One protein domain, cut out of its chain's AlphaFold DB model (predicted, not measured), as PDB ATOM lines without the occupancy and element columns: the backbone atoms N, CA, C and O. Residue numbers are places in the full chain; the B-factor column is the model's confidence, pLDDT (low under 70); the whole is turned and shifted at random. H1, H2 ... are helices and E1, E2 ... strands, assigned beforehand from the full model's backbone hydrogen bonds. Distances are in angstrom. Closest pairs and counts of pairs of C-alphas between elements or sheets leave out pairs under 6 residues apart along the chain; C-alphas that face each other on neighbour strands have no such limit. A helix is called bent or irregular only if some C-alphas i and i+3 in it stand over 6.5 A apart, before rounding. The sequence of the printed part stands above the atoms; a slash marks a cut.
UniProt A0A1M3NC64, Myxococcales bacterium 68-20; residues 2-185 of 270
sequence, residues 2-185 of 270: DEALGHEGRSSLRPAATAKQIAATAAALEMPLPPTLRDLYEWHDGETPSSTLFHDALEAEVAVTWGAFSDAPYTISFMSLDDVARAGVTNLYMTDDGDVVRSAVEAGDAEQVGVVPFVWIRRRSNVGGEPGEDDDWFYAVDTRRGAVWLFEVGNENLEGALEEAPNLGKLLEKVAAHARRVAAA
ATOM      1  N   ASP A   2      13.520  10.475  69.101       36.19
ATOM      2  CA  ASP A   2      14.017   9.299  69.867       36.19
ATOM      3  C   ASP A   2      12.881   8.318  70.249       36.19
ATOM      4  O   ASP A   2      13.019   7.117  70.063       36.19
ATOM      5  N   GLU A   3      11.704   8.818  70.655       34.38
ATOM      6  CA  GLU A   3      10.491   7.989  70.847       34.38
ATOM      7  C   GLU A   3       9.826   7.529  69.538       34.38
ATOM      8  O   GLU A   3       9.014   6.616  69.561       34.38
ATOM      9  N   ALA A   4      10.164   8.145  68.399       40.19
ATOM     10  CA  ALA A   4       9.610   7.773  67.089       40.19
ATOM     11  C   ALA A   4      10.548   6.854  66.286       40.19
ATOM     12  O   ALA A   4      10.119   6.251  65.315       40.19
ATOM     13  N   LEU A   5      11.820   6.761  66.685       44.66
ATOM     14  CA  LEU A   5      12.851   5.946  66.050       44.66
ATOM     15  C   LEU A   5      13.180   4.699  66.870       44.66
ATOM     16  O   LEU A   5      13.789   3.789  66.326       44.66
ATOM     17  N   GLY A   6      12.767   4.615  68.139       43.66
ATOM     18  CA  GLY A   6      12.936   3.411  68.954       43.66
ATOM     19  C   GLY A   6      14.368   2.856  68.956       43.66
ATOM     20  O   GLY A   6      15.339   3.525  68.599       43.66
ATOM     21  N   HIS A   7      14.516   1.603  69.379       42.12
ATOM     22  CA  HIS A   7      15.794   0.891  69.295       42.12
ATOM     23  C   HIS A   7      16.081   0.378  67.868       42.12
ATOM     24  O   HIS A   7      17.245   0.217  67.507       42.12
ATOM     25  N   GLU A   8      15.033   0.180  67.056       43.50
ATOM     26  CA  GLU A   8      15.085  -0.368  65.691       43.50
ATOM     27  C   GLU A   8      15.501   0.667  64.629       43.50
ATOM     28  O   GLU A   8      16.206   0.331  63.681       43.50
ATOM     29  N   GLY A   9      15.185   1.954  64.806       51.03
ATOM     30  CA  GLY A   9      15.568   3.017  63.866       51.03
ATOM     31  C   GLY A   9      17.065   3.337  63.862       51.03
ATOM     32  O   GLY A   9      17.568   3.893  62.890       51.03
ATOM     33  N   ARG A  10      17.812   2.946  64.907       53.53
ATOM     34  CA  ARG A  10      19.277   3.124  64.962       53.53
ATOM     35  C   ARG A  10      20.049   2.059  64.177       53.53
ATOM     36  O   ARG A  10      21.148   2.356  63.728       53.53
ATOM     37  N   SER A  11      19.501   0.853  63.990       61.34
ATOM     38  CA  SER A  11      20.100  -0.181  63.120       61.34
ATOM     39  C   SER A  11      19.836   0.052  61.630       61.34
ATOM     40  O   SER A  11      20.508  -0.534  60.782       61.34
ATOM     41  N   SER A  12      18.870   0.910  61.312       75.81
ATOM     42  CA  SER A  12      18.467   1.230  59.940       75.81
ATOM     43  C   SER A  12      19.273   2.377  59.323       75.81
ATOM     44  O   SER A  12      19.231   2.586  58.115       75.81
ATOM     45  N   LEU A  13      20.056   3.105  60.122       84.06
ATOM     46  CA  LEU A  13      20.903   4.205  59.662       84.06
ATOM     47  C   LEU A  13      22.380   3.812  59.699       84.06
ATOM     48  O   LEU A  13      22.838   3.115  60.608       84.06
ATOM     49  N   ARG A  14      23.145   4.271  58.707       88.69
ATOM     50  CA  ARG A  14      24.599   4.070  58.669       88.69
ATOM     51  C   ARG A  14      25.283   4.919  59.741       88.69
ATOM     52  O   ARG A  14      24.723   5.927  60.167       88.69
ATOM     53  N   PRO A  15      26.493   4.556  60.197       89.81
ATOM     54  CA  PRO A  15      27.269   5.412  61.092       89.81
ATOM     55  C   PRO A  15      27.444   6.833  60.539       89.81
ATOM     56  O   PRO A  15      27.387   7.041  59.330       89.81
ATOM     57  N   ALA A  16      27.683   7.798  61.426       90.88
ATOM     58  CA  ALA A  16      28.010   9.172  61.052       90.88
ATOM     59  C   ALA A  16      29.177   9.236  60.054       90.88
ATOM     60  O   ALA A  16      30.180   8.528  60.210       90.88
ATOM     61  N   ALA A  17      29.074  10.136  59.078       93.69
ATOM     62  CA  ALA A  17      30.165  10.423  58.166       93.69
ATOM     63  C   ALA A  17      31.309  11.133  58.897       93.69
ATOM     64  O   ALA A  17      31.122  12.029  59.722       93.69
ATOM     65  N   THR A  18      32.538  10.760  58.555       93.25
ATOM     66  CA  THR A  18      33.724  11.474  59.030       93.25
ATOM     67  C   THR A  18      33.898  12.797  58.284       93.25
ATOM     68  O   THR A  18      33.553  12.916  57.108       93.25
ATOM     69  N   ALA A  19      34.564  13.770  58.913       93.00
ATOM     70  CA  ALA A  19      34.932  15.029  58.256       93.00
ATOM     71  C   ALA A  19      35.725  14.814  56.949       93.00
ATOM     72  O   ALA A  19      35.607  15.598  56.012       93.00
ATOM     73  N   LYS A  20      36.507  13.725  56.864       94.56
ATOM     74  CA  LYS A  20      37.236  13.345  55.648       94.56
ATOM     75  C   LYS A  20      36.293  12.918  54.521       94.56
ATOM     76  O   LYS A  20      36.531  13.310  53.385       94.56
ATOM     77  N   GLN A  21      35.258  12.130  54.821       95.81
ATOM     78  CA  GLN A  21      34.257  11.717  53.828       95.81
ATOM     79  C   GLN A  21      33.470  12.926  53.326       95.81
ATOM     80  O   GLN A  21      33.401  13.138  52.124       95.81
ATOM     81  N   ILE A  22      33.001  13.784  54.236       95.44
ATOM     82  CA  ILE A  22      32.290  15.022  53.883       95.44
ATOM     83  C   ILE A  22      33.148  15.912  52.972       95.44
ATOM     84  O   ILE A  22      32.668  16.400  51.949       95.44
ATOM     85  N   ALA A  23      34.427  16.104  53.310       94.44
ATOM     86  CA  ALA A  23      35.343  16.898  52.494       94.44
ATOM     87  C   ALA A  23      35.622  16.259  51.123       94.44
ATOM     88  O   ALA A  23      35.720  16.973  50.130       94.44
ATOM     89  N   ALA A  24      35.740  14.928  51.060       95.06
ATOM     90  CA  ALA A  24      35.938  14.208  49.805       95.06
ATOM     91  C   ALA A  24      34.712  14.317  48.890       95.06
ATOM     92  O   ALA A  24      34.875  14.584  47.703       95.06
ATOM     93  N   THR A  25      33.499  14.189  49.435       95.00
ATOM     94  CA  THR A  25      32.261  14.377  48.669       95.00
ATOM     95  C   THR A  25      32.136  15.812  48.177       95.00
ATOM     96  O   THR A  25      31.900  16.015  46.995       95.00
ATOM     97  N   ALA A  26      32.384  16.815  49.025       93.81
ATOM     98  CA  ALA A  26      32.373  18.214  48.590       93.81
ATOM     99  C   ALA A  26      33.386  18.490  47.461       93.81
ATOM    100  O   ALA A  26      33.094  19.230  46.526       93.81
ATOM    101  N   ALA A  27      34.566  17.864  47.513       93.69
ATOM    102  CA  ALA A  27      35.549  17.958  46.437       93.69
ATOM    103  C   ALA A  27      35.077  17.266  45.148       93.69
ATOM    104  O   ALA A  27      35.274  17.817  44.073       93.69
ATOM    105  N   ALA A  28      34.441  16.094  45.248       92.19
ATOM    106  CA  ALA A  28      33.894  15.370  44.097       92.19
ATOM    107  C   ALA A  28      32.731  16.117  43.423       92.19
ATOM    108  O   ALA A  28      32.588  16.057  42.208       92.19
ATOM    109  N   LEU A  29      31.932  16.838  44.211       89.19
ATOM    110  CA  LEU A  29      30.853  17.696  43.724       89.19
ATOM    111  C   LEU A  29      31.352  19.058  43.212       89.19
ATOM    112  O   LEU A  29      30.562  19.825  42.676       89.19
ATOM    113  N   GLU A  30      32.630  19.387  43.429       91.88
ATOM    114  CA  GLU A  30      33.214  20.718  43.202       91.88
ATOM    115  C   GLU A  30      32.472  21.859  43.933       91.88
ATOM    116  O   GLU A  30      32.557  23.029  43.557       91.88
ATOM    117  N   MET A  31      31.764  21.541  45.023       88.81
ATOM    118  CA  MET A  31      31.017  22.509  45.826       88.81
ATOM    119  C   MET A  31      30.790  22.041  47.267       88.81
ATOM    120  O   MET A  31      30.766  20.840  47.544       88.81
ATOM    121  N   PRO A  32      30.606  22.971  48.225       90.56
ATOM    122  CA  PRO A  32      30.280  22.596  49.594       90.56
ATOM    123  C   PRO A  32      28.890  21.955  49.685       90.56
ATOM    124  O   PRO A  32      27.948  22.386  49.023       90.56
ATOM    125  N   LEU A  33      28.742  20.981  50.587       91.50
ATOM    126  CA  LEU A  33      27.419  20.478  50.947       91.50
ATOM    127  C   LEU A  33      26.594  21.591  51.620       91.50
ATOM    128  O   LEU A  33      27.127  22.299  52.486       91.50
ATOM    129  N   PRO A  34      25.292  21.705  51.303       92.38
ATOM    130  CA  PRO A  34      24.361  22.531  52.058       92.38
ATOM    131  C   PRO A  34      24.474  22.255  53.568       92.38
ATOM    132  O   PRO A  34      24.568  21.087  53.962       92.38
ATOM    133  N   PRO A  35      24.447  23.279  54.446       91.62
ATOM    134  CA  PRO A  35      24.655  23.086  55.883       91.62
ATOM    135  C   PRO A  35      23.703  22.065  56.516       91.62
ATOM    136  O   PRO A  35      24.119  21.281  57.359       91.62
ATOM    137  N   THR A  36      22.441  22.038  56.078       89.12
ATOM    138  CA  THR A  36      21.436  21.062  56.526       89.12
ATOM    139  C   THR A  36      21.817  19.629  56.176       89.12
ATOM    140  O   THR A  36      21.672  18.748  57.021       89.12
ATOM    141  N   LEU A  37      22.352  19.397  54.973       92.69
ATOM    142  CA  LEU A  37      22.860  18.088  54.568       92.69
ATOM    143  C   LEU A  37      24.125  17.725  55.336       92.69
ATOM    144  O   LEU A  37      24.230  16.605  55.822       92.69
ATOM    145  N   ARG A  38      25.059  18.666  55.517       92.88
ATOM    146  CA  ARG A  38      26.262  18.414  56.320       92.88
ATOM    147  C   ARG A  38      25.899  17.948  57.730       92.88
ATOM    148  O   ARG A  38      26.409  16.924  58.165       92.88
ATOM    149  N   ASP A  39      25.001  18.656  58.410       90.38
ATOM    150  CA  ASP A  39      24.599  18.303  59.776       90.38
ATOM    151  C   ASP A  39      23.887  16.939  59.832       90.38
ATOM    152  O   ASP A  39      24.012  16.208  60.814       90.38
ATOM    153  N   LEU A  40      23.150  16.582  58.774       90.38
ATOM    154  CA  LEU A  40      22.530  15.267  58.634       90.38
ATOM    155  C   LEU A  40      23.587  14.165  58.464       90.38
ATOM    156  O   LEU A  40      23.524  13.154  59.159       90.38
ATOM    157  N   TYR A  41      24.582  14.379  57.602       93.69
ATOM    158  CA  TYR A  41      25.658  13.421  57.337       93.69
ATOM    159  C   TYR A  41      26.627  13.261  58.513       93.69
ATOM    160  O   TYR A  41      27.092  12.154  58.783       93.69
ATOM    161  N   GLU A  42      26.877  14.326  59.277       91.69
ATOM    162  CA  GLU A  42      27.602  14.259  60.557       91.69
ATOM    163  C   GLU A  42      26.850  13.438  61.617       91.69
ATOM    164  O   GLU A  42      27.448  13.007  62.605       91.69
ATOM    165  N   TRP A  43      25.551  13.200  61.419       88.25
ATOM    166  CA  TRP A  43      24.748  12.334  62.273       88.25
ATOM    167  C   TRP A  43      24.673  10.900  61.736       88.25
ATOM    168  O   TRP A  43      24.989   9.972  62.481       88.25
ATOM    169  N   HIS A  44      24.326  10.714  60.459       90.88
ATOM    170  CA  HIS A  44      24.242   9.407  59.797       90.88
ATOM    171  C   HIS A  44      24.554   9.505  58.293       90.88
ATOM    172  O   HIS A  44      23.996  10.349  57.594       90.88
ATOM    173  N   ASP A  45      25.402   8.608  57.779       93.25
ATOM    174  CA  ASP A  45      25.815   8.556  56.367       93.25
ATOM    175  C   ASP A  45      24.829   7.794  55.466       93.25
ATOM    176  O   ASP A  45      25.184   6.800  54.833       93.25
ATOM    177  N   GLY A  46      23.565   8.211  55.447       89.69
ATOM    178  CA  GLY A  46      22.518   7.506  54.710       89.69
ATOM    179  C   GLY A  46      21.872   6.355  55.487       89.69
ATOM    180  O   GLY A  46      22.109   6.129  56.681       89.69
ATOM    181  N   GLU A  47      21.045   5.595  54.783       86.12
ATOM    182  CA  GLU A  47      20.362   4.407  55.299       86.12
ATOM    183  C   GLU A  47      21.115   3.101  55.009       86.12
ATOM    184  O   GLU A  47      21.886   2.972  54.049       86.12
ATOM    185  N   THR A  48      20.892   2.088  55.847       82.62
ATOM    186  CA  THR A  48      21.303   0.721  55.514       82.62
ATOM    187  C   THR A  48      20.415   0.172  54.390       82.62
ATOM    188  O   THR A  48      19.260   0.579  54.275       82.62
ATOM    189  N   PRO A  49      20.897  -0.781  53.567       76.62
ATOM    190  CA  PRO A  49      20.105  -1.328  52.456       76.62
ATOM    191  C   PRO A  49      18.771  -1.973  52.862       76.62
ATOM    192  O   PRO A  49      17.907  -2.175  52.019       76.62
ATOM    193  N   SER A  50      18.616  -2.338  54.138       76.00
ATOM    194  CA  SER A  50      17.394  -2.926  54.692       76.00
ATOM    195  C   SER A  50      16.463  -1.906  55.359       76.00
ATOM    196  O   SER A  50      15.429  -2.310  55.886       76.00
ATOM    197  N   SER A  51      16.826  -0.621  55.404       81.25
ATOM    198  CA  SER A  51      15.979   0.421  55.991       81.25
ATOM    199  C   SER A  51      14.759   0.706  55.122       81.25
ATOM    200  O   SER A  51      14.870   0.809  53.902       81.25
ATOM    201  N   THR A  52      13.614   0.926  55.765       78.00
ATOM    202  CA  THR A  52      12.415   1.509  55.145       78.00
ATOM    203  C   THR A  52      12.046   2.858  55.758       78.00
ATOM    204  O   THR A  52      11.001   3.402  55.433       78.00
ATOM    205  N   LEU A  53      12.887   3.436  56.625       78.38
ATOM    206  CA  LEU A  53      12.524   4.612  57.421       78.38
ATOM    207  C   LEU A  53      12.086   5.801  56.551       78.38
ATOM    208  O   LEU A  53      11.020   6.373  56.779       78.38
ATOM    209  N   PHE A  54      12.899   6.182  55.563       78.88
ATOM    210  CA  PHE A  54      12.547   7.282  54.662       78.88
ATOM    211  C   PHE A  54      11.439   6.905  53.680       78.88
ATOM    212  O   PHE A  54      10.668   7.781  53.295       78.88
ATOM    213  N   HIS A  55      11.312   5.626  53.317       79.94
ATOM    214  CA  HIS A  55      10.166   5.136  52.557       79.94
ATOM    215  C   HIS A  55       8.867   5.378  53.310       79.94
ATOM    216  O   HIS A  55       8.032   6.135  52.830       79.94
ATOM    217  N   ASP A  56       8.747   4.861  54.525       77.94
ATOM    218  CA  ASP A  56       7.523   4.965  55.318       77.94
ATOM    219  C   ASP A  56       7.200   6.429  55.675       77.94
ATOM    220  O   ASP A  56       6.038   6.828  55.748       77.94
ATOM    221  N   ALA A  57       8.228   7.263  55.872       74.88
ATOM    222  CA  ALA A  57       8.054   8.679  56.188       74.88
ATOM    223  C   ALA A  57       7.599   9.530  54.993       74.88
ATOM    224  O   ALA A  57       6.946  10.556  55.199       74.88
ATOM    225  N   LEU A  58       7.979   9.148  53.770       76.19
ATOM    226  CA  LEU A  58       7.797   9.966  52.569       76.19
ATOM    227  C   LEU A  58       6.850   9.354  51.543       76.19
ATOM    228  O   LEU A  58       6.496  10.053  50.600       76.19
ATOM    229  N   GLU A  59       6.404   8.109  51.720       76.44
ATOM    230  CA  GLU A  59       5.511   7.416  50.785       76.44
ATOM    231  C   GLU A  59       4.265   8.249  50.479       76.44
ATOM    232  O   GLU A  59       3.920   8.422  49.319       76.44
ATOM    233  N   ALA A  60       3.623   8.830  51.496       73.69
ATOM    234  CA  ALA A  60       2.429   9.648  51.293       73.69
ATOM    235  C   ALA A  60       2.718  10.957  50.537       73.69
ATOM    236  O   ALA A  60       1.923  11.357  49.693       73.69
ATOM    237  N   GLU A  61       3.846  11.616  50.826       71.44
ATOM    238  CA  GLU A  61       4.243  12.853  50.138       71.44
ATOM    239  C   GLU A  61       4.590  12.545  48.681       71.44
ATOM    240  O   GLU A  61       4.039  13.160  47.775       71.44
ATOM    241  N   VAL A  62       5.423  11.525  48.451       70.31
ATOM    242  CA  VAL A  62       5.763  11.058  47.108       70.31
ATOM    243  C   VAL A  62       4.505  10.619  46.378       70.31
ATOM    244  O   VAL A  62       4.320  11.052  45.261       70.31
ATOM    245  N   ALA A  63       3.586   9.864  46.977       69.25
ATOM    246  CA  ALA A  63       2.346   9.458  46.313       69.25
ATOM    247  C   ALA A  63       1.445  10.641  45.913       69.25
ATOM    248  O   ALA A  63       0.742  10.544  44.910       69.25
ATOM    249  N   VAL A  64       1.448  11.747  46.667       67.38
ATOM    250  CA  VAL A  64       0.705  12.969  46.312       67.38
ATOM    251  C   VAL A  64       1.422  13.737  45.201       67.38
ATOM    252  O   VAL A  64       0.789  14.090  44.208       67.38
ATOM    253  N   THR A  65       2.730  13.956  45.337       64.00
ATOM    254  CA  THR A  65       3.547  14.713  44.374       64.00
ATOM    255  C   THR A  65       3.743  13.949  43.058       64.00
ATOM    256  O   THR A  65       3.674  14.523  41.980       64.00
ATOM    257  N   TRP A  66       3.905  12.627  43.122       61.41
ATOM    258  CA  TRP A  66       3.947  11.704  41.980       61.41
ATOM    259  C   TRP A  66       2.570  11.209  41.537       61.41
ATOM    260  O   TRP A  66       2.507  10.362  40.642       61.41
ATOM    261  N   GLY A  67       1.479  11.697  42.138       48.34
ATOM    262  CA  GLY A  67       0.101  11.188  42.022       48.34
ATOM    263  C   GLY A  67      -0.524  11.138  40.619       48.34
ATOM    264  O   GLY A  67      -1.735  10.970  40.502       48.34
ATOM    265  N   ALA A  68       0.274  11.251  39.555       46.72
ATOM    266  CA  ALA A  68      -0.103  11.076  38.161       46.72
ATOM    267  C   ALA A  68       0.836  10.163  37.324       46.72
ATOM    268  O   ALA A  68       0.479   9.874  36.185       46.72
ATOM    269  N   PHE A  69       1.992   9.684  37.828       49.00
ATOM    270  CA  PHE A  69       3.063   9.141  36.955       49.00
ATOM    271  C   PHE A  69       3.596   7.723  37.249       49.00
ATOM    272  O   PHE A  69       4.439   7.230  36.497       49.00
ATOM    273  N   SER A  70       3.124   6.998  38.272       52.41
ATOM    274  CA  SER A  70       3.663   5.649  38.537       52.41
ATOM    275  C   SER A  70       2.682   4.690  39.216       52.41
ATOM    276  O   SER A  70       2.549   4.693  40.435       52.41
ATOM    277  N   ASP A  71       2.109   3.763  38.441       57.69
ATOM    278  CA  ASP A  71       1.502   2.518  38.956       57.69
ATOM    279  C   ASP A  71       2.568   1.507  39.447       57.69
ATOM    280  O   ASP A  71       2.248   0.432  39.959       57.69
ATOM    281  N   ALA A  72       3.855   1.819  39.257       61.97
ATOM    282  CA  ALA A  72       4.965   0.937  39.579       61.97
ATOM    283  C   ALA A  72       5.423   1.103  41.040       61.97
ATOM    284  O   ALA A  72       5.496   2.227  41.549       61.97
ATOM    285  N   PRO A  73       5.791   0.002  41.720       71.62
ATOM    286  CA  PRO A  73       6.330   0.073  43.068       71.62
ATOM    287  C   PRO A  73       7.716   0.730  43.062       71.62
ATOM    288  O   PRO A  73       8.562   0.407  42.226       71.62
ATOM    289  N   TYR A  74       7.972   1.595  44.040       75.94
ATOM    290  CA  TYR A  74       9.241   2.302  44.210       75.94
ATOM    291  C   TYR A  74       9.870   2.053  45.592       75.94
ATOM    292  O   TYR A  74       9.282   1.428  46.484       75.94
ATOM    293  N   THR A  75      11.108   2.501  45.741       77.75
ATOM    294  CA  THR A  75      11.902   2.552  46.973       77.75
ATOM    295  C   THR A  75      12.379   3.975  47.170       77.75
ATOM    296  O   THR A  75      12.910   4.566  46.232       77.75
ATOM    297  N   ILE A  76      12.197   4.502  48.380       82.38
ATOM    298  CA  ILE A  76      12.721   5.809  48.779       82.38
ATOM    299  C   ILE A  76      13.848   5.557  49.769       82.38
ATOM    300  O   ILE A  76      13.666   4.768  50.700       82.38
ATOM    301  N   SER A  77      14.995   6.202  49.583       84.94
ATOM    302  CA  SER A  77      16.150   5.978  50.454       84.94
ATOM    303  C   SER A  77      16.967   7.238  50.678       84.94
ATOM    304  O   SER A  77      17.271   7.969  49.733       84.94
ATOM    305  N   PHE A  78      17.369   7.465  51.926       89.19
ATOM    306  CA  PHE A  78      18.358   8.476  52.278       89.19
ATOM    307  C   PHE A  78      19.745   8.026  51.806       89.19
ATOM    308  O   PHE A  78      20.276   6.995  52.234       89.19
ATOM    309  N   MET A  79      20.311   8.806  50.889       90.50
ATOM    310  CA  MET A  79      21.559   8.511  50.196       90.50
ATOM    311  C   MET A  79      22.745   8.483  51.141       90.50
ATOM    312  O   MET A  79      22.875   9.369  51.986       90.50
ATOM    313  N   SER A  80      23.668   7.549  50.915       92.25
ATOM    314  CA  SER A  80      25.022   7.679  51.455       92.25
ATOM    315  C   SER A  80      25.809   8.754  50.701       92.25
ATOM    316  O   SER A  80      25.503   9.059  49.547       92.25
ATOM    317  N   LEU A  81      26.860   9.303  51.310       93.75
ATOM    318  CA  LEU A  81      27.755  10.266  50.663       93.75
ATOM    319  C   LEU A  81      28.408   9.724  49.382       93.75
ATOM    320  O   LEU A  81      28.698  10.507  48.476       93.75
ATOM    321  N   ASP A  82      28.614   8.408  49.285       90.62
ATOM    322  CA  ASP A  82      29.104   7.756  48.064       90.62
ATOM    323  C   ASP A  82      28.056   7.808  46.943       90.62
ATOM    324  O   ASP A  82      28.394   8.052  45.783       90.62
ATOM    325  N   ASP A  83      26.778   7.617  47.283       87.06
ATOM    326  CA  ASP A  83      25.684   7.766  46.322       87.06
ATOM    327  C   ASP A  83      25.534   9.233  45.902       87.06
ATOM    328  O   ASP A  83      25.283   9.502  44.729       87.06
ATOM    329  N   VAL A  84      25.733  10.184  46.828       89.50
ATOM    330  CA  VAL A  84      25.673  11.629  46.530       89.50
ATOM    331  C   VAL A  84      26.780  12.008  45.561       89.50
ATOM    332  O   VAL A  84      26.516  12.643  44.544       89.50
ATOM    333  N   ALA A  85      28.010  11.571  45.835       88.12
ATOM    334  CA  ALA A  85      29.147  11.818  44.957       88.12
ATOM    335  C   ALA A  85      28.933  11.229  43.553       88.12
ATOM    336  O   ALA A  85      29.358  11.829  42.570       88.12
ATOM    337  N   ARG A  86      28.268  10.071  43.454       83.75
ATOM    338  CA  ARG A  86      27.984   9.420  42.170       83.75
ATOM    339  C   ARG A  86      26.851  10.092  41.398       83.75
ATOM    340  O   ARG A  86      26.943  10.185  40.181       83.75
ATOM    341  N   ALA A  87      25.801  10.533  42.087       80.88
ATOM    342  CA  ALA A  87      24.696  11.266  41.473       80.88
ATOM    343  C   ALA A  87      25.136  12.654  40.977       80.88
ATOM    344  O   ALA A  87      24.619  13.146  39.979       80.88
ATOM    345  N   GLY A  88      26.126  13.255  41.643       83.81
ATOM    346  CA  GLY A  88      26.690  14.537  41.246       83.81
ATOM    347  C   GLY A  88      25.774  15.717  41.565       83.81
ATOM    348  O   GLY A  88      24.795  15.607  42.303       83.81
ATOM    349  N   VAL A  89      26.134  16.879  41.023       83.44
ATOM    350  CA  VAL A  89      25.380  18.128  41.171       83.44
ATOM    351  C   VAL A  89      24.561  18.372  39.917       83.44
ATOM    352  O   VAL A  89      25.070  18.261  38.801       83.44
ATOM    353  N   THR A  90      23.313  18.793  40.097       79.06
ATOM    354  CA  THR A  90      22.522  19.386  39.014       79.06
ATOM    355  C   THR A  90      22.532  20.902  39.162       79.06
ATOM    356  O   THR A  90      22.423  21.424  40.268       79.06
ATOM    357  N   ASN A  91      22.683  21.630  38.057       79.12
ATOM    358  CA  ASN A  91      22.650  23.089  38.072       79.12
ATOM    359  C   ASN A  91      21.270  23.595  37.652       79.12
ATOM    360  O   ASN A  91      20.717  23.135  36.655       79.12
ATOM    361  N   LEU A  92      20.758  24.571  38.391       76.88
ATOM    362  CA  LEU A  92      19.522  25.291  38.107       76.88
ATOM    363  C   LEU A  92      19.821  26.762  37.865       76.88
ATOM    364  O   LEU A  92      20.819  27.271  38.366       76.88
ATOM    365  N   TYR A  93      18.941  27.450  37.149       78.69
ATOM    366  CA  TYR A  93      18.977  28.901  37.030       78.69
ATOM    367  C   TYR A  93      17.761  29.467  37.751       78.69
ATOM    368  O   TYR A  93      16.628  29.127  37.421       78.69
ATOM    369  N   MET A  94      17.991  30.291  38.767       75.38
ATOM    370  CA  MET A  94      16.919  30.921  39.535       75.38
ATOM    371  C   MET A  94      16.777  32.377  39.106       75.38
ATOM    372  O   MET A  94      17.745  33.141  39.186       75.38
ATOM    373  N   THR A  95      15.586  32.759  38.650       71.19
ATOM    374  CA  THR A  95      15.269  34.156  38.341       71.19
ATOM    375  C   THR A  95      15.058  34.950  39.631       71.19
ATOM    376  O   THR A  95      14.807  34.385  40.700       71.19
ATOM    377  N   ASP A  96      15.129  36.278  39.540       67.62
ATOM    378  CA  ASP A  96      14.870  37.169  40.679       67.62
ATOM    379  C   ASP A  96      13.430  37.058  41.209       67.62
ATOM    380  O   ASP A  96      13.186  37.284  42.396       67.62
ATOM    381  N   ASP A  97      12.489  36.649  40.352       66.88
ATOM    382  CA  ASP A  97      11.084  36.418  40.703       66.88
ATOM    383  C   ASP A  97      10.861  35.061  41.403       66.88
ATOM    384  O   ASP A  97       9.758  34.766  41.867       66.88
ATOM    385  N   GLY A  98      11.918  34.253  41.543       63.53
ATOM    386  CA  GLY A  98      11.884  32.949  42.207       63.53
ATOM    387  C   GLY A  98      11.461  31.797  41.299       63.53
ATOM    388  O   GLY A  98      11.357  30.668  41.786       63.53
ATOM    389  N   ASP A  99      11.264  32.060  40.006       69.69
ATOM    390  CA  ASP A  99      11.067  31.013  39.011       69.69
ATOM    391  C   ASP A  99      12.379  30.268  38.784       69.69
ATOM    392  O   ASP A  99      13.477  30.834  38.837       69.69
ATOM    393  N   VAL A 100      12.268  28.977  38.504       69.06
ATOM    394  CA  VAL A 100      13.426  28.142  38.222       69.06
ATOM    395  C   VAL A 100      13.372  27.678  36.781       69.06
ATOM    396  O   VAL A 100      12.438  27.000  36.355       69.06
ATOM    397  N   VAL A 101      14.415  28.030  36.044       66.56
ATOM    398  CA  VAL A 101      14.628  27.682  34.642       66.56
ATOM    399  C   VAL A 101      15.817  26.734  34.530       66.56
ATOM    400  O   VAL A 101      16.788  26.805  35.286       66.56
ATOM    401  N   ARG A 102      15.729  25.791  33.592       64.69
ATOM    402  CA  ARG A 102      16.706  24.697  33.445       64.69
ATOM    403  C   ARG A 102      17.713  24.925  32.325       64.69
ATOM    404  O   ARG A 102      18.740  24.255  32.272       64.69
ATOM    405  N   SER A 103      17.440  25.884  31.446       64.38
ATOM    406  CA  SER A 103      18.296  26.216  30.315       64.38
ATOM    407  C   SER A 103      19.020  27.532  30.552       64.38
ATOM    408  O   SER A 103      18.383  28.555  30.782       64.38
ATOM    409  N   ALA A 104      20.343  27.528  30.380       62.97
ATOM    410  CA  ALA A 104      21.155  28.748  30.348       62.97
ATOM    411  C   ALA A 104      20.677  29.742  29.271       62.97
ATOM    412  O   ALA A 104      20.905  30.942  29.378       62.97
ATOM    413  N   VAL A 105      20.020  29.236  28.221       64.88
ATOM    414  CA  VAL A 105      19.489  30.043  27.113       64.88
ATOM    415  C   VAL A 105      18.213  30.780  27.527       64.88
ATOM    416  O   VAL A 105      18.006  31.915  27.110       64.88
ATOM    417  N   GLU A 106      17.375  30.155  28.355       64.31
ATOM    418  CA  GLU A 106      16.134  30.747  28.883       64.31
ATOM    419  C   GLU A 106      16.386  31.588  30.138       64.31
ATOM    420  O   GLU A 106      15.649  32.528  30.416       64.31
ATOM    421  N   ALA A 107      17.452  31.260  30.868       63.78
ATOM    422  CA  ALA A 107      17.870  31.895  32.107       63.78
ATOM    423  C   ALA A 107      18.179  33.390  31.955       63.78
ATOM    424  O   ALA A 107      17.948  34.156  32.888       63.78
ATOM    425  N   GLY A 108      18.708  33.822  30.804       74.38
ATOM    426  CA  GLY A 108      19.200  35.192  30.648       74.38
ATOM    427  C   GLY A 108      20.269  35.511  31.701       74.38
ATOM    428  O   GLY A 108      21.317  34.872  31.717       74.38
ATOM    429  N   ASP A 109      19.978  36.469  32.588       71.88
ATOM    430  CA  ASP A 109      20.849  36.880  33.703       71.88
ATOM    431  C   ASP A 109      20.608  36.083  35.007       71.88
ATOM    432  O   ASP A 109      21.165  36.426  36.051       71.88
ATOM    433  N   ALA A 110      19.767  35.042  34.982       75.06
ATOM    434  CA  ALA A 110      19.439  34.254  36.166       75.06
ATOM    435  C   ALA A 110      20.674  33.573  36.778       75.06
ATOM    436  O   ALA A 110      21.551  33.044  36.090       75.06
ATOM    437  N   GLU A 111      20.721  33.570  38.108       78.44
ATOM    438  CA  GLU A 111      21.851  33.045  38.864       78.44
ATOM    439  C   GLU A 111      21.867  31.516  38.812       78.44
ATOM    440  O   GLU A 111      20.849  30.861  39.049       78.44
ATOM    441  N   GLN A 112      23.042  30.942  38.549       83.06
ATOM    442  CA  GLN A 112      23.237  29.502  38.594       83.06
ATOM    443  C   GLN A 112      23.336  29.015  40.047       83.06
ATOM    444  O   GLN A 112      24.178  29.478  40.814       83.06
ATOM    445  N   VAL A 113      22.507  28.038  40.410       83.62
ATOM    446  CA  VAL A 113      22.461  27.419  41.736       83.62
ATOM    447  C   VAL A 113      22.658  25.914  41.600       83.62
ATOM    448  O   VAL A 113      21.921  25.241  40.883       83.62
ATOM    449  N   GLY A 114      23.643  25.374  42.314       84.00
ATOM    450  CA  GLY A 114      23.831  23.930  42.413       84.00
ATOM    451  C   GLY A 114      22.821  23.305  43.365       84.00
ATOM    452  O   GLY A 114      22.593  23.840  44.456       84.00
ATOM    453  N   VAL A 115      22.261  22.161  42.981       86.00
ATOM    454  CA  VAL A 115      21.449  21.312  43.853       86.00
ATOM    455  C   VAL A 115      22.152  19.988  44.121       86.00
ATOM    456  O   VAL A 115      22.679  19.345  43.212       86.00
ATOM    457  N   VAL A 116      22.161  19.592  45.393       89.44
ATOM    458  CA  VAL A 116      22.838  18.383  45.870       89.44
ATOM    459  C   VAL A 116      21.796  17.331  46.254       89.44
ATOM    460  O   VAL A 116      21.004  17.592  47.170       89.44
ATOM    461  N   PRO A 117      21.755  16.168  45.581       89.00
ATOM    462  CA  PRO A 117      20.790  15.116  45.873       89.00
ATOM    463  C   PRO A 117      21.056  14.505  47.251       89.00
ATOM    464  O   PRO A 117      22.201  14.421  47.691       89.00
ATOM    465  N   PHE A 118      19.998  14.085  47.944       90.44
ATOM    466  CA  PHE A 118      20.129  13.416  49.247       90.44
ATOM    467  C   PHE A 118      19.093  12.316  49.498       90.44
ATOM    468  O   PHE A 118      19.319  11.461  50.351       90.44
ATOM    469  N   VAL A 119      17.980  12.279  48.763       88.62
ATOM    470  CA  VAL A 119      17.022  11.164  48.808       88.62
ATOM    471  C   VAL A 119      16.832  10.633  47.404       88.62
ATOM    472  O   VAL A 119      16.540  11.406  46.498       88.62
ATOM    473  N   TRP A 120      16.957   9.321  47.240       84.62
ATOM    474  CA  TRP A 120      16.605   8.634  46.001       84.62
ATOM    475  C   TRP A 120      15.184   8.126  46.040       84.62
ATOM    476  O   TRP A 120      14.726   7.649  47.077       84.62
ATOM    477  N   ILE A 121      14.545   8.152  44.878       81.94
ATOM    478  CA  ILE A 121      13.300   7.457  44.596       81.94
ATOM    479  C   ILE A 121      13.570   6.601  43.355       81.94
ATOM    480  O   ILE A 121      13.744   7.122  42.257       81.94
ATOM    481  N   ARG A 122      13.660   5.282  43.544       76.81
ATOM    482  CA  ARG A 122      13.904   4.314  42.460       76.81
ATOM    483  C   ARG A 122      12.700   3.429  42.254       76.81
ATOM    484  O   ARG A 122      12.130   2.954  43.236       76.81
ATOM    485  N   ARG A 123      12.371   3.092  41.010       72.56
ATOM    486  CA  ARG A 123      11.477   1.956  40.750       72.56
ATOM    487  C   ARG A 123      12.107   0.666  41.281       72.56
ATOM    488  O   ARG A 123      13.296   0.420  41.097       72.56
ATOM    489  N   ARG A 124      11.305  -0.199  41.917       68.69
ATOM    490  CA  ARG A 124      11.789  -1.468  42.500       68.69
ATOM    491  C   ARG A 124      12.403  -2.410  41.465       68.69
ATOM    492  O   ARG A 124      13.250  -3.221  41.823       68.69
ATOM    493  N   SER A 125      11.995  -2.298  40.201       60.34
ATOM    494  CA  SER A 125      12.589  -3.037  39.082       60.34
ATOM    495  C   SER A 125      14.052  -2.673  38.815       60.34
ATOM    496  O   SER A 125      14.770  -3.513  38.284       60.34
ATOM    497  N   ASN A 126      14.496  -1.480  39.227       57.47
ATOM    498  CA  ASN A 126      15.836  -0.937  38.969       57.47
ATOM    499  C   ASN A 126      16.717  -0.967  40.236       57.47
ATOM    500  O   ASN A 126      17.790  -0.365  40.301       57.47
ATOM    501  N   VAL A 127      16.284  -1.670  41.292       56.59
ATOM    502  CA  VAL A 127      17.074  -1.826  42.523       56.59
ATOM    503  C   VAL A 127      18.293  -2.702  42.218       56.59
ATOM    504  O   VAL A 127      18.193  -3.924  42.135       56.59
ATOM    505  N   GLY A 128      19.446  -2.052  42.041       51.09
ATOM    506  CA  GLY A 128      20.711  -2.672  41.629       51.09
ATOM    507  C   GLY A 128      21.189  -2.281  40.225       51.09
ATOM    508  O   GLY A 128      22.282  -2.703  39.852       51.09
ATOM    509  N   GLY A 129      20.405  -1.488  39.483       53.00
ATOM    510  CA  GLY A 129      20.808  -0.865  38.218       53.00
ATOM    511  C   GLY A 129      21.870   0.221  38.406       53.00
ATOM    512  O   GLY A 129      22.148   0.658  39.537       53.00
ATOM    513  N   GLU A 130      22.493   0.636  37.303       50.94
ATOM    514  CA  GLU A 130      23.409   1.776  37.341       50.94
ATOM    515  C   GLU A 130      22.602   3.052  37.648       50.94
ATOM    516  O   GLU A 130      21.503   3.233  37.136       50.94
ATOM    517  N   PRO A 131      23.086   3.937  38.537       49.34
ATOM    518  CA  PRO A 131      22.376   5.174  38.834       49.34
ATOM    519  C   PRO A 131      22.259   6.048  37.584       49.34
ATOM    520  O   PRO A 131      23.274   6.331  36.948       49.34
ATOM    521  N   GLY A 132      21.044   6.518  37.297       50.06
ATOM    522  CA  GLY A 132      20.755   7.334  36.117       50.06
ATOM    523  C   GLY A 132      20.048   6.582  34.991       50.06
ATOM    524  O   GLY A 132      20.033   7.073  33.865       50.06
ATOM    525  N   GLU A 133      19.484   5.408  35.281       52.84
ATOM    526  CA  GLU A 133      18.588   4.705  34.365       52.84
ATOM    527  C   GLU A 133      17.224   5.422  34.274       52.84
ATOM    528  O   GLU A 133      16.833   6.180  35.170       52.84
ATOM    529  N   ASP A 134      16.502   5.189  33.173       52.66
ATOM    530  CA  ASP A 134      15.159   5.728  32.940       52.66
ATOM    531  C   ASP A 134      14.252   5.485  34.170       52.66
ATOM    532  O   ASP A 134      14.226   4.389  34.735       52.66
ATOM    533  N   ASP A 135      13.498   6.514  34.576       56.34
ATOM    534  CA  ASP A 135      12.582   6.548  35.734       56.34
ATOM    535  C   ASP A 135      13.204   6.688  37.141       56.34
ATOM    536  O   ASP A 135      12.489   6.533  38.140       56.34
ATOM    537  N   ASP A 136      14.498   6.990  37.268       69.69
ATOM    538  CA  ASP A 136      15.084   7.388  38.553       69.69
ATOM    539  C   ASP A 136      14.740   8.846  38.902       69.69
ATOM    540  O   ASP A 136      14.639   9.710  38.034       69.69
ATOM    541  N   TRP A 137      14.547   9.139  40.189       76.75
ATOM    542  CA  TRP A 137      14.266  10.488  40.686       76.75
ATOM    543  C   TRP A 137      15.006  10.736  41.995       76.75
ATOM    544  O   TRP A 137      15.373   9.805  42.722       76.75
ATOM    545  N   PHE A 138      15.179  12.005  42.346       81.62
ATOM    546  CA  PHE A 138      15.757  12.371  43.629       81.62
ATOM    547  C   PHE A 138      15.178  13.662  44.189       81.62
ATOM    548  O   PHE A 138      14.758  14.553  43.454       81.62
ATOM    549  N   TYR A 139      15.217  13.784  45.514       86.56
ATOM    550  CA  TYR A 139      15.147  15.089  46.153       86.56
ATOM    551  C   TYR A 139      16.553  15.658  46.321       86.56
ATOM    552  O   TYR A 139      17.462  14.952  46.775       86.56
ATOM    553  N   ALA A 140      16.721  16.941  46.006       88.12
ATOM    554  CA  ALA A 140      17.970  17.668  46.196       88.12
ATOM    555  C   ALA A 140      17.766  18.972  46.966       88.12
ATOM    556  O   ALA A 140      16.678  19.549  46.978       88.12
ATOM    557  N   VAL A 141      18.832  19.422  47.621       89.81
ATOM    558  CA  VAL A 141      18.875  20.680  48.369       89.81
ATOM    559  C   VAL A 141      19.646  21.705  47.561       89.81
ATOM    560  O   VAL A 141      20.786  21.444  47.168       89.81
ATOM    561  N   ASP A 142      19.056  22.876  47.341       87.12
ATOM    562  CA  ASP A 142      19.766  23.964  46.682       87.12
ATOM    563  C   ASP A 142      20.787  24.616  47.622       87.12
ATOM    564  O   ASP A 142      20.550  24.838  48.811       87.12
ATOM    565  N   THR A 143      21.960  24.911  47.079       84.69
ATOM    566  CA  THR A 143      23.107  25.420  47.842       84.69
ATOM    567  C   THR A 143      22.950  26.868  48.312       84.69
ATOM    568  O   THR A 143      23.714  27.302  49.176       84.69
ATOM    569  N   ARG A 144      21.964  27.613  47.793       82.62
ATOM    570  CA  ARG A 144      21.765  29.042  48.072       82.62
ATOM    571  C   ARG A 144      20.768  29.277  49.207       82.62
ATOM    572  O   ARG A 144      21.088  29.948  50.186       82.62
ATOM    573  N   ARG A 145      19.552  28.757  49.060       83.38
ATOM    574  CA  ARG A 145      18.419  28.907  49.984       83.38
ATOM    575  C   ARG A 145      18.276  27.710  50.919       83.38
ATOM    576  O   ARG A 145      17.668  27.858  51.976       83.38
ATOM    577  N   GLY A 146      18.819  26.547  50.552       84.69
ATOM    578  CA  GLY A 146      18.599  25.303  51.288       84.69
ATOM    579  C   GLY A 146      17.194  24.725  51.098       84.69
ATOM    580  O   GLY A 146      16.773  23.901  51.910       84.69
ATOM    581  N   ALA A 147      16.461  25.166  50.072       85.75
ATOM    582  CA  ALA A 147      15.157  24.623  49.726       85.75
ATOM    583  C   ALA A 147      15.310  23.226  49.117       85.75
ATOM    584  O   ALA A 147      16.337  22.887  48.521       85.75
ATOM    585  N   VAL A 148      14.279  22.405  49.306       87.00
ATOM    586  CA  VAL A 148      14.248  21.026  48.818       87.00
ATOM    587  C   VAL A 148      13.398  20.958  47.564       87.00
ATOM    588  O   VAL A 148      12.287  21.481  47.539       87.00
ATOM    589  N   TRP A 149      13.915  20.273  46.556       82.81
ATOM    590  CA  TRP A 149      13.335  20.175  45.224       82.81
ATOM    591  C   TRP A 149      13.268  18.715  44.791       82.81
ATOM    592  O   TRP A 149      14.165  17.945  45.135       82.81
ATOM    593  N   LEU A 150      12.227  18.339  44.051       79.94
ATOM    594  CA  LEU A 150      12.092  17.030  43.407       79.94
ATOM    595  C   LEU A 150      12.586  17.085  41.953       79.94
ATOM    596  O   LEU A 150      12.293  18.048  41.242       79.94
ATOM    597  N   PHE A 151      13.297  16.042  41.514       72.69
ATOM    598  CA  PHE A 151      13.840  15.903  40.159       72.69
ATOM    599  C   PHE A 151      13.593  14.516  39.580       72.69
ATOM    600  O   PHE A 151      13.744  13.521  40.286       72.69
ATOM    601  N   GLU A 152      13.314  14.472  38.281       70.44
ATOM    602  CA  GLU A 152      13.303  13.275  37.436       70.44
ATOM    603  C   GLU A 152      14.605  13.195  36.632       70.44
ATOM    604  O   GLU A 152      15.048  14.197  36.064       70.44
ATOM    605  N   VAL A 153      15.214  12.011  36.576       60.72
ATOM    606  CA  VAL A 153      16.505  11.758  35.916       60.72
ATOM    607  C   VAL A 153      16.332  11.384  34.432       60.72
ATOM    608  O   VAL A 153      17.257  11.544  33.639       60.72
ATOM    609  N   GLY A 154      15.135  10.954  34.020       52.12
ATOM    610  CA  GLY A 154      14.865  10.372  32.700       52.12
ATOM    611  C   GLY A 154      14.461  11.362  31.604       52.12
ATOM    612  O   GLY A 154      13.282  11.522  31.315       52.12
ATOM    613  N   ASN A 155      15.435  12.002  30.960       41.78
ATOM    614  CA  ASN A 155      15.597  12.020  29.495       41.78
ATOM    615  C   ASN A 155      16.757  12.949  29.145       41.78
ATOM    616  O   ASN A 155      17.010  13.921  29.851       41.78
ATOM    617  N   GLU A 156      17.404  12.720  28.007       40.12
ATOM    618  CA  GLU A 156      18.555  13.488  27.493       40.12
ATOM    619  C   GLU A 156      18.298  15.011  27.318       40.12
ATOM    620  O   GLU A 156      19.212  15.756  26.978       40.12
ATOM    621  N   ASN A 157      17.079  15.482  27.617       42.69
ATOM    622  CA  ASN A 157      16.646  16.883  27.640       42.69
ATOM    623  C   ASN A 157      16.043  17.358  28.989       42.69
ATOM    624  O   ASN A 157      15.545  18.478  29.048       42.69
ATOM    625  N   LEU A 158      16.075  16.548  30.061       46.41
ATOM    626  CA  LEU A 158      15.613  16.880  31.423       46.41
ATOM    627  C   LEU A 158      14.259  17.635  31.462       46.41
ATOM    628  O   LEU A 158      14.149  18.709  32.059       46.41
ATOM    629  N   GLU A 159      13.213  17.073  30.847       42.66
ATOM    630  CA  GLU A 159      11.837  17.618  30.821       42.66
ATOM    631  C   GLU A 159      11.015  17.341  32.108       42.66
ATOM    632  O   GLU A 159       9.808  17.551  32.128       42.66
ATOM    633  N   GLY A 160      11.632  16.886  33.205       50.66
ATOM    634  CA  GLY A 160      10.906  16.436  34.407       50.66
ATOM    635  C   GLY A 160      10.124  17.506  35.184       50.66
ATOM    636  O   GLY A 160      10.365  18.700  35.037       50.66
ATOM    637  N   ALA A 161       9.243  17.120  36.103       54.91
ATOM    638  CA  ALA A 161       8.574  18.064  37.006       54.91
ATOM    639  C   ALA A 161       9.585  18.688  37.991       54.91
ATOM    640  O   ALA A 161      10.261  17.968  38.721       54.91
ATOM    641  N   LEU A 162       9.744  20.018  37.980       67.00
ATOM    642  CA  LEU A 162      10.473  20.734  39.029       67.00
ATOM    643  C   LEU A 162       9.450  21.243  40.036       67.00
ATOM    644  O   LEU A 162       8.743  22.211  39.758       67.00
ATOM    645  N   GLU A 163       9.399  20.630  41.207       73.56
ATOM    646  CA  GLU A 163       8.528  21.107  42.274       73.56
ATOM    647  C   GLU A 163       9.331  21.301  43.556       73.56
ATOM    648  O   GLU A 163      10.130  20.447  43.955       73.56
ATOM    649  N   GLU A 164       9.134  22.455  44.195       79.69
ATOM    650  CA  GLU A 164       9.604  22.657  45.560       79.69
ATOM    651  C   GLU A 164       8.820  21.704  46.473       79.69
ATOM    652  O   GLU A 164       7.596  21.609  46.394       79.69
ATOM    653  N   ALA A 165       9.525  21.013  47.365       79.88
ATOM    654  CA  ALA A 165       8.972  20.053  48.311       79.88
ATOM    655  C   ALA A 165       9.034  20.623  49.743       79.88
ATOM    656  O   ALA A 165       9.850  20.190  50.569       79.88
ATOM    657  N   PRO A 166       8.191  21.616  50.090       80.94
ATOM    658  CA  PRO A 166       8.312  22.368  51.338       80.94
ATOM    659  C   PRO A 166       8.078  21.507  52.585       80.94
ATOM    660  O   PRO A 166       8.620  21.799  53.655       80.94
ATOM    661  N   ASN A 167       7.280  20.440  52.486       78.06
ATOM    662  CA  ASN A 167       7.068  19.517  53.603       78.06
ATOM    663  C   ASN A 167       8.332  18.706  53.898       78.06
ATOM    664  O   ASN A 167       8.702  18.561  55.067       78.06
ATOM    665  N   LEU A 168       9.032  18.254  52.854       78.69
ATOM    666  CA  LEU A 168      10.322  17.589  52.998       78.69
ATOM    667  C   LEU A 168      11.394  18.559  53.502       78.69
ATOM    668  O   LEU A 168      12.167  18.185  54.379       78.69
ATOM    669  N   GLY A 169      11.384  19.817  53.052       83.25
ATOM    670  CA  GLY A 169      12.226  20.875  53.620       83.25
ATOM    671  C   GLY A 169      12.041  21.017  55.134       83.25
ATOM    672  O   GLY A 169      13.003  20.922  55.896       83.25
ATOM    673  N   LYS A 170      10.790  21.119  55.601       83.94
ATOM    674  CA  LYS A 170      10.473  21.170  57.042       83.94
ATOM    675  C   LYS A 170      10.893  19.906  57.791       83.94
ATOM    676  O   LYS A 170      11.271  19.988  58.962       83.94
ATOM    677  N   LEU A 171      10.768  18.731  57.170       81.12
ATOM    678  CA  LEU A 171      11.238  17.482  57.765       81.12
ATOM    679  C   LEU A 171      12.762  17.512  57.908       81.12
ATOM    680  O   LEU A 171      13.260  17.314  59.014       81.12
ATOM    681  N   LEU A 172      13.480  17.831  56.833       84.38
ATOM    682  CA  LEU A 172      14.936  17.917  56.806       84.38
ATOM    683  C   LEU A 172      15.462  18.884  57.871       84.38
ATOM    684  O   LEU A 172      16.364  18.530  58.627       84.38
ATOM    685  N   GLU A 173      14.858  20.064  58.010       86.88
ATOM    686  CA  GLU A 173      15.215  21.024  59.060       86.88
ATOM    687  C   GLU A 173      15.024  20.460  60.471       86.88
ATOM    688  O   GLU A 173      15.891  20.638  61.332       86.88
ATOM    689  N   LYS A 174      13.913  19.755  60.729       83.50
ATOM    690  CA  LYS A 174      13.666  19.107  62.029       83.50
ATOM    691  C   LYS A 174      14.711  18.038  62.323       83.50
ATOM    692  O   LYS A 174      15.182  17.956  63.461       83.50
ATOM    693  N   VAL A 175      15.075  17.238  61.322       80.31
ATOM    694  CA  VAL A 175      16.097  16.198  61.468       80.31
ATOM    695  C   VAL A 175      17.475  16.824  61.696       80.31
ATOM    696  O   VAL A 175      18.151  16.455  62.652       80.31
ATOM    697  N   ALA A 176      17.862  17.836  60.917       83.50
ATOM    698  CA  ALA A 176      19.125  18.552  61.097       83.50
ATOM    699  C   ALA A 176      19.200  19.255  62.466       83.50
ATOM    700  O   ALA A 176      20.220  19.203  63.153       83.50
ATOM    701  N   ALA A 177      18.107  19.866  62.934       83.81
ATOM    702  CA  ALA A 177      18.041  20.449  64.274       83.81
ATOM    703  C   ALA A 177      18.195  19.384  65.372       83.81
ATOM    704  O   ALA A 177      18.862  19.623  66.386       83.81
ATOM    705  N   HIS A 178      17.608  18.200  65.175       80.94
ATOM    706  CA  HIS A 178      17.804  17.064  66.068       80.94
ATOM    707  C   HIS A 178      19.266  16.596  66.069       80.94
ATOM    708  O   HIS A 178      19.840  16.479  67.151       80.94
ATOM    709  N   ALA A 179      19.877  16.424  64.896       80.00
ATOM    710  CA  ALA A 179      21.286  16.067  64.730       80.00
ATOM    711  C   ALA A 179      22.213  17.035  65.481       80.00
ATOM    712  O   ALA A 179      22.992  16.611  66.335       80.00
ATOM    713  N   ARG A 180      22.041  18.350  65.281       83.25
ATOM    714  CA  ARG A 180      22.794  19.389  66.012       83.25
ATOM    715  C   ARG A 180      22.639  19.263  67.524       83.25
ATOM    716  O   ARG A 180      23.610  19.399  68.263       83.25
ATOM    717  N   ARG A 181      21.420  19.005  68.005       83.38
ATOM    718  CA  ARG A 181      21.145  18.839  69.440       83.38
ATOM    719  C   ARG A 181      21.818  17.588  70.005       83.38
ATOM    720  O   ARG A 181      22.311  17.640  71.128       83.38
ATOM    721  N   VAL A 182      21.829  16.487  69.255       77.38
ATOM    722  CA  VAL A 182      22.519  15.247  69.637       77.38
ATOM    723  C   VAL A 182      24.032  15.464  69.662       77.38
ATOM    724  O   VAL A 182      24.664  15.098  70.646       77.38
ATOM    725  N   ALA A 183      24.599  16.134  68.657       76.06
ATOM    726  CA  ALA A 183      26.024  16.469  68.610       76.06
ATOM    727  C   ALA A 183      26.449  17.427  69.740       76.06
ATOM    728  O   ALA A 183      27.526  17.284  70.317       76.06
ATOM    729  N   ALA A 184      25.594  18.393  70.093       79.00
ATOM    730  CA  ALA A 184      25.833  19.332  71.190       79.00
ATOM    731  C   ALA A 184      25.615  18.711  72.582       79.00
ATOM    732  O   ALA A 184      26.108  19.240  73.586       79.00
ATOM    733  N   ALA A 185      24.875  17.604  72.670       74.88
ATOM    734  CA  ALA A 185      24.740  16.868  73.910       74.88
ATOM    735  C   ALA A 185      26.091  16.219  74.230       74.88
ATOM    736  O   ALA A 185      26.545  15.311  73.539       74.88
TER     737      ALA A 185
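What this domain is: This is residues 2 to 185 of the 270 residues of a protein of Myxococcales bacterium 68-20 (UniProt A0A1M3NC64). A strongly twisted antiparallel sheet of five strands makes the core, built round the long, bent strand E3, with H4 over one face and H5 over the other. H2 packs beside H5 on the side away from the sheet, H3 and H7 pack on each other near one end of the sheet, and H6 and H1 lie toward opposite ends of the longest axis. The printed part has 184 residues, with seven named helices and five strands in the order H1 H2 H3 H4 E1 H5 E2 H6 E3 E4 E5 H7; the class is mixed, helices and strands. It is compact, with a radius of gyration of the C-alphas of 16.2 A and spans of 50 by 38 by 28 A.

How they stand to each other: In the branched sheet E3, residues 111 to 123, bends by 66 degrees at residue 118. On one side of it lie E2, residues 90 to 94, with N 92 and O 113 2.8 A apart, and E1, residues 74 to 78, with N 75 and O 122 2.7 A apart. On the other side lies E4, residues 137 to 142, with N 121 and O 137 2.8 A apart. E5, residues 148 to 152, is the next neighbour, with N 151 and O 138 2.8 A apart. E3, E4 and E5 form a meander, each strand the antiparallel neighbour of the one before, in two hairpins. H4, residues 53 to 65, is on the sheet at a height of 8.4 A, over E1 and only just over E3, with 3 C-alphas falling on E3; the closest C-alphas of H4 and E1, His 55 and Ile 76, are 4.6 A apart. H5, residues 81 to 87, is on the opposite face at a height of 8.5 A; its closest C-alpha pair with E3 is Val 84 and Pro 117, 6.0 A. H2, residues 19 to 28, touches H5 at a shallow tilt of 8 degrees, the same way; the C-alphas of Thr 25 and Ala 85 are closest, at 5.5 A. H7, residues 166 to 184, touches H3, residues 35 to 41, with residues 172 to 180 alone, at a steep tilt of 67 degrees; the C-alphas of Leu 40 and Ala 176 are closest, at 5.3 A. Both only graze the sheet. H6, residues 104 to 107, is on the sheet, its closest C-alpha pair with E2 being Tyr 93 and Ala 107, 5.9 A. H1, residues 2 to 5, touches no helix and is not on the sheet. Every O i to N i+4 pair is within hydrogen-bond range in H2, H3, H5 and H7, against 7 of 9 in H4; H1 and H6 are too short for such a pair.

Where its parts are: E3 is 32.8 A long from C-alpha 111 at (21.851, 33.045, 38.864) to C-alpha 123 at (11.477, 1.956, 40.750). H7 is 26.7 A long and ends with C-alpha 184 at (25.833, 19.332, 71.190). H4, 18.8 A, is irregular: C-alphas 57 and 60 are 7.5 A apart.

The domain as a whole: The C-alphas of His 7 and Gly 108, the two farthest apart, are 51.8 A apart. The printed part has no cut. The links H1 to H2, H3 to H4, E3 to E4 and E5 to H7 are long. The mean pLDDT of the printed part is 75.4, and 55 residues are under 70: residues 2 to 11, 63 to 72, 96 to 107, 124 to 136 and 153 to 162.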